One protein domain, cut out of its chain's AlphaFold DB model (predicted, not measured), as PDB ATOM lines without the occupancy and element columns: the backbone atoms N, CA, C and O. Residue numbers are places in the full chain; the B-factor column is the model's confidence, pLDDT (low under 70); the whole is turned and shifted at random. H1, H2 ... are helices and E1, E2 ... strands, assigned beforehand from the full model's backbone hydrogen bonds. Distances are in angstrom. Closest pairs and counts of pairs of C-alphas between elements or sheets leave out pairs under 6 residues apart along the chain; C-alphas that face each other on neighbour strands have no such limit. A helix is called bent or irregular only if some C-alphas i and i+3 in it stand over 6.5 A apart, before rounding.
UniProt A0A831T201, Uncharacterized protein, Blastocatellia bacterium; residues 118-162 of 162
ATOM      1  N   LEU A 118     134.664 229.645 101.656       81.44
ATOM      2  CA  LEU A 118     135.844 229.270 100.882       81.44
ATOM      3  C   LEU A 118     136.818 230.442 100.855       81.44
ATOM      4  O   LEU A 118     136.443 231.563 100.502       81.44
ATOM      5  N   GLU A 119     138.080 230.175 101.170       75.38
ATOM      6  CA  GLU A 119     139.132 231.181 101.081       75.38
ATOM      7  C   GLU A 119     139.876 231.044  99.754       75.38
ATOM      8  O   GLU A 119     140.385 229.980  99.394       75.38
ATOM      9  N   ARG A 120     139.955 232.150  99.007       76.69
ATOM     10  CA  ARG A 120     140.802 232.222  97.816       76.69
ATOM     11  C   ARG A 120     142.244 232.409  98.252       76.69
ATOM     12  O   ARG A 120     142.623 233.498  98.682       76.69
ATOM     13  N   LYS A 121     143.059 231.380  98.064       78.06
ATOM     14  CA  LYS A 121     144.509 231.450  98.246       78.06
ATOM     15  C   LYS A 121     145.216 230.810  97.058       78.06
ATOM     16  O   LYS A 121     144.677 229.920  96.408       78.06
ATOM     17  N   GLN A 122     146.419 231.291  96.748       78.25
ATOM     18  CA  GLN A 122     147.286 230.568  95.825       78.25
ATOM     19  C   GLN A 122     147.741 229.286  96.518       78.25
ATOM     20  O   GLN A 122     148.275 229.346  97.624       78.25
ATOM     21  N   VAL A 123     147.524 228.147  95.870       79.69
ATOM     22  CA  VAL A 123     148.066 226.862  96.315       79.69
ATOM     23  C   VAL A 123     148.906 226.265  95.201       79.69
ATOM     24  O   VAL A 123     148.671 226.532  94.020       79.69
ATOM     25  N   ASP A 124     149.869 225.439  95.582       81.12
ATOM     26  CA  ASP A 124     150.549 224.573  94.635       81.12
ATOM     27  C   ASP A 124     149.698 223.318  94.412       81.12
ATOM     28  O   ASP A 124     149.602 222.449  95.280       81.12
ATOM     29  N   LEU A 125     149.032 223.251  93.258       82.50
ATOM     30  CA  LEU A 125     148.172 222.119  92.924       82.50
ATOM     31  C   LEU A 125     148.980 220.823  92.789       82.50
ATOM     32  O   LEU A 125     148.442 219.759  93.081       82.50
ATOM     33  N   VAL A 126     150.257 220.906  92.397       86.12
ATOM     34  CA  VAL A 126     151.139 219.737  92.316       86.12
ATOM     35  C   VAL A 126     151.312 219.144  93.707       86.12
ATOM     36  O   VAL A 126     151.045 217.964  93.891       86.12
ATOM     37  N   THR A 127     151.622 219.973  94.707       83.94
ATOM     38  CA  THR A 127     151.765 219.521  96.099       83.94
ATOM     39  C   THR A 127     150.477 218.907  96.648       83.94
ATOM     40  O   THR A 127     150.517 217.870  97.306       83.94
ATOM     41  N   VAL A 128     149.320 219.516  96.367       86.06
ATOM     42  CA  VAL A 128     148.021 218.971  96.801       86.06
ATOM     43  C   VAL A 128     147.756 217.606  96.156       86.06
ATOM     44  O   VAL A 128     147.319 216.673  96.830       86.06
ATOM     45  N   LEU A 129     148.036 217.468  94.857       88.25
ATOM     46  CA  LEU A 129     147.869 216.209  94.132       88.25
ATOM     47  C   LEU A 129     148.847 215.136  94.617       88.25
ATOM     48  O   LEU A 129     148.440 213.990  94.785       88.25
ATOM     49  N   GLU A 130     150.102 215.486  94.892       86.69
ATOM     50  CA  GLU A 130     151.095 214.573  95.468       86.69
ATOM     51  C   GLU A 130     150.615 214.010  96.811       86.69
ATOM     52  O   GLU A 130     150.592 212.791  96.987       86.69
ATOM     53  N   GLN A 131     150.132 214.868  97.715       84.19
ATOM     54  CA  GLN A 131     149.579 214.460  99.014       84.19
ATOM     55  C   GLN A 131     148.355 213.542  98.868       84.19
ATOM     56  O   GLN A 131     148.239 212.516  99.551       84.19
ATOM     57  N   ALA A 132     147.443 213.875  97.952       86.62
ATOM     58  CA  ALA A 132     146.270 213.054  97.672       86.62
ATOM     59  C   ALA A 132     146.663 211.673  97.118       86.62
ATOM     60  O   ALA A 132     146.094 210.652  97.510       86.62
ATOM     61  N   ILE A 133     147.669 211.621  96.241       87.81
ATOM     62  CA  ILE A 133     148.165 210.380  95.641       87.81
ATOM     63  C   ILE A 133     148.904 209.520  96.664       87.81
ATOM     64  O   ILE A 133     148.708 208.304  96.670       87.81
ATOM     65  N   GLU A 134     149.710 210.105  97.550       83.31
ATOM     66  CA  GLU A 134     150.325 209.367  98.660       83.31
ATOM     67  C   GLU A 134     149.261 208.713  99.544       83.31
ATOM     68  O   GLU A 134     149.332 207.511  99.816       83.31
ATOM     69  N   THR A 135     148.223 209.469  99.905       80.94
ATOM     70  CA  THR A 135     147.083 208.959 100.679       80.94
ATOM     71  C   THR A 135     146.374 207.820  99.937       80.94
ATOM     72  O   THR A 135     146.139 206.745 100.497       80.94
ATOM     73  N   ALA A 136     146.093 207.992  98.643       82.44
ATOM     74  CA  ALA A 136     145.433 206.980  97.822       82.44
ATOM     75  C   ALA A 136     146.268 205.695  97.658       82.44
ATOM     76  O   ALA A 136     145.714 204.590  97.696       82.44
ATOM     77  N   ARG A 137     147.597 205.813  97.529       81.62
ATOM     78  CA  ARG A 137     148.532 204.675  97.466       81.62
ATOM     79  C   ARG A 137     148.531 203.865  98.764       81.62
ATOM     80  O   ARG A 137     148.571 202.636  98.698       81.62
ATOM     81  N   MET A 138     148.422 204.517  99.925       74.19
ATOM     82  CA  MET A 138     148.297 203.824 101.218       74.19
ATOM     83  C   MET A 138     146.997 203.013 101.326       74.19
ATOM     84  O   MET A 138     146.986 201.927 101.913       74.19
ATOM     85  N   LEU A 139     145.904 203.515 100.746       73.12
ATOM     86  CA  LEU A 139     144.596 202.854 100.766       73.12
ATOM     87  C   LEU A 139     144.468 201.751  99.707       73.12
ATOM     88  O   LEU A 139     143.719 200.790  99.899       73.12
ATOM     89  N   THR A 140     145.218 201.859  98.608       72.25
ATOM     90  CA  THR A 140     145.033 201.016  97.423       72.25
ATOM     91  C   THR A 140     146.349 200.402  96.926       72.25
ATOM     92  O   THR A 140     146.793 200.698  95.818       72.25
ATOM     93  N   PRO A 141     146.952 199.453  97.665       69.88
ATOM     94  CA  PRO A 141     148.254 198.874  97.314       69.88
ATOM     95  C   PRO A 141     148.263 198.059  96.005       69.88
ATOM     96  O   PRO A 141     149.318 197.626  95.554       69.88
ATOM     97  N   LYS A 142     147.093 197.811  95.400       79.69
ATOM     98  CA  LYS A 142     146.945 197.050  94.148       79.69
ATOM     99  C   LYS A 142     146.925 197.920  92.887       79.69
ATOM    100  O   LYS A 142     147.030 197.367  91.798       79.69
ATOM    101  N   HIS A 143     146.757 199.236  93.017       78.38
ATOM    102  CA  HIS A 143     146.655 200.143  91.874       78.38
ATOM    103  C   HIS A 143     147.867 201.074  91.838       78.38
ATOM    104  O   HIS A 143     148.259 201.634  92.859       78.38
ATOM    105  N   THR A 144     148.457 201.232  90.653       81.12
ATOM    106  CA  THR A 144     149.539 202.199  90.432       81.12
ATOM    107  C   THR A 144     148.913 203.518  90.004       81.12
ATOM    108  O   THR A 144     148.118 203.543  89.069       81.12
ATOM    109  N   ILE A 145     149.240 204.595  90.716       85.12
ATOM    110  CA  ILE A 145     148.770 205.950  90.423       85.12
ATOM    111  C   ILE A 145     149.994 206.777  90.046       85.12
ATOM    112  O   ILE A 145     150.891 206.950  90.878       85.12
ATOM    113  N   GLU A 146     150.035 207.258  88.810       85.19
ATOM    114  CA  GLU A 146     151.099 208.110  88.276       85.19
ATOM    115  C   GLU A 146     150.575 209.538  88.115       85.19
ATOM    116  O   GLU A 146     149.426 209.746  87.722       85.19
ATOM    117  N   LEU A 147     151.408 210.515  88.473       82.50
ATOM    118  CA  LEU A 147     151.101 211.934  88.349       82.50
ATOM    119  C   LEU A 147     151.958 212.518  87.228       82.50
ATOM    120  O   LEU A 147     153.172 212.639  87.382       82.50
ATOM    121  N   GLU A 148     151.322 212.901  86.127       84.19
ATOM    122  CA  GLU A 148     151.937 213.707  85.075       84.19
ATOM    123  C   GLU A 148     151.387 215.131  85.169       84.19
ATOM    124  O   GLU A 148     150.182 215.354  85.041       84.19
ATOM    125  N   VAL A 149     152.261 216.103  85.423       77.31
ATOM    126  CA  VAL A 149     151.885 217.518  85.535       77.31
ATOM    127  C   VAL A 149     152.848 218.385  84.748       77.31
ATOM    128  O   VAL A 149     154.064 218.310  84.922       77.31
ATOM    129  N   GLU A 150     152.286 219.267  83.926       73.56
ATOM    130  CA  GLU A 150     152.992 220.448  83.447       73.56
ATOM    131  C   GLU A 150     152.916 221.542  84.526       73.56
ATOM    132  O   GLU A 150     151.839 221.781  85.084       73.56
ATOM    133  N   PRO A 151     154.027 222.221  84.861       63.47
ATOM    134  CA  PRO A 151     154.040 223.203  85.936       63.47
ATOM    135  C   PRO A 151     153.163 224.415  85.592       63.47
ATOM    136  O   PRO A 151     153.535 225.272  84.792       63.47
ATOM    137  N   ALA A 152     152.009 224.515  86.253       63.22
ATOM    138  CA  ALA A 152     151.108 225.659  86.185       63.22
ATOM    139  C   ALA A 152     150.700 226.095  87.601       63.22
ATOM    140  O   ALA A 152     150.173 225.310  88.385       63.22
ATOM    141  N   ARG A 153     150.915 227.376  87.937       56.97
ATOM    142  CA  ARG A 153     150.371 227.968  89.170       56.97
ATOM    143  C   ARG A 153     148.897 228.286  88.950       56.97
ATOM    144  O   ARG A 153     148.575 229.219  88.215       56.97
ATOM    145  N   LEU A 154     148.016 227.520  89.582       62.97
ATOM    146  CA  LEU A 154     146.570 227.673  89.451       62.97
ATOM    147  C   LEU A 154     145.980 228.306  90.717       62.97
ATOM    148  O   LEU A 154     146.343 227.965  91.840       62.97
ATOM    149  N   LEU A 155     145.056 229.247  90.531       58.81
ATOM    150  CA  LEU A 155     144.198 229.733  91.610       58.81
ATOM    151  C   LEU A 155     143.126 228.674  91.862       58.81
ATOM    152  O   LEU A 155     142.299 228.428  90.984       58.81
ATOM    153  N   CYS A 156     143.132 228.059  93.042       62.50
ATOM    154  CA  CYS A 156     142.079 227.139  93.449       62.50
ATOM    155  C   CYS A 156     141.242 227.733  94.591       62.50
ATOM    156  O   CYS A 156     141.605 228.731  95.220       62.50
ATOM    157  N   TRP A 157     140.098 227.106  94.836       58.19
ATOM    158  CA  TRP A 157     139.262 227.367  95.996       58.19
ATOM    159  C   TRP A 157     139.467 226.236  97.000       58.19
ATOM    160  O   TRP A 157     139.404 225.073  96.609       58.19
ATOM    161  N   GLY A 158     139.706 226.570  98.268       64.00
ATOM    162  CA  GLY A 158     139.807 225.597  99.356       64.00
ATOM    163  C   GLY A 158     138.840 225.932 100.487       64.00
ATOM    164  O   GLY A 158     138.527 227.105 100.715       64.00
ATOM    165  N   THR A 159     138.361 224.903 101.184       54.78
ATOM    166  CA  THR A 159     137.659 225.058 102.461       54.78
ATOM    167  C   THR A 159     138.677 225.374 103.555       54.78
ATOM    168  O   THR A 159     139.834 224.953 103.486       54.78
ATOM    169  N   ASN A 160     138.267 226.161 104.547       45.66
ATOM    170  CA  ASN A 160     139.048 226.332 105.766       45.66
ATOM    171  C   ASN A 160     138.618 225.215 106.727       45.66
ATOM    172  O   ASN A 160     137.655 225.372 107.480       45.66
ATOM    173  N   SER A 161     139.242 224.051 106.588       44.34
ATOM    174  CA  SER A 161     139.107 222.952 107.541       44.34
ATOM    175  C   SER A 161     140.410 222.924 108.341       44.34
ATOM    176  O   SER A 161     141.459 222.635 107.766       44.34
ATOM    177  N   ASP A 162     140.334 223.361 109.604       37.09
ATOM    178  CA  ASP A 162     141.376 223.145 110.623       37.09
ATOM    179  C   ASP A 162     141.611 221.644 110.850       37.09
ATOM    180  O   ASP A 162     140.611 220.888 110.800       37.09
TER     181      ASP A 162
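Overview. This is residues 118 to 162 of the 162 residues of an uncharacterized protein of Blastocatellia bacterium (UniProt A0A831T201). A flat, loose loop of chain, with a small ribbon of two antiparallel strands, E1 and E2, at one end and a single helix, H1, reaching away from it; beyond the helix, the unnamed residues 140 to 154 turn round and come back alongside H1 in a wide arc to the ribbon. The turn at the end far from the strands, residues 138 to 143, sticks out free. The printed part has 45 residues with one named helix and two named strands, in the order E1, H1, E2 along the chain, and its class is mixed, helices and strands. The two-stranded sheet has the order E1 - E2. The whole is loose, with a radius of gyration of the C-alphas of 12.7 A and spans of 36 by 28 by 10 A.

Along the chain. E1 is the strand of residues 118 to 122, 12.6 A from first to last C-alpha, and C-alpha 118 is at (135.844, 229.270, 100.882). H1 is the helix of residues 125 to 139, 21.1 A long from C-alpha 125 at (148.172, 222.119, 92.924) to C-alpha 139 at (144.596, 202.854, 100.766). E2 is the strand of residues 155 to 159, 13.5 A long, ending with C-alpha 159 at (137.659, 225.058, 102.461). Residues 160 to 162 follow it, and Asp 162 is the chain's last residue.

Arrangement. E1 and E2 are antiparallel neighbours, with 142 degrees between their directions. Among the C-alphas that face each other are those of Leu 118 and Thr 159, 4.9 A apart, and those of Gln 122 and Leu 155, 5.3 A apart. N of Glu 119 and O of Gly 158 are within hydrogen-bond range at 3.1 A. A tight link of 2 residues joins E1 to H1. Between H1 and E2 there is 1 pair of C-alphas within 8 A, the closest, those of Leu 125 and Cys 156, at 7.9 A; the two centres are 16.6 A apart. In H1 every O i to N i+4 pair is within hydrogen-bond range, and H1 is not bent.

Size, cuts and confidence. The two C-alphas farthest apart are those of Arg 120 and Lys 142, at 35.9 A, while the first and last printed C-alphas, of Leu 118 and Asp 162, are 12.8 A apart. The link from H1 to E2 is long, with 15 residues. Residues 138 to 143 stand free; of these, 138 and 139 belong to H1. The printed part has no cut. Its mean pLDDT is 74.2, and 13 residues are under 70, namely residue 141 and residues 151 to 162, of which 155 to 159 belong to E2. The mean pLDDT of E2 is 60, that of H1 83.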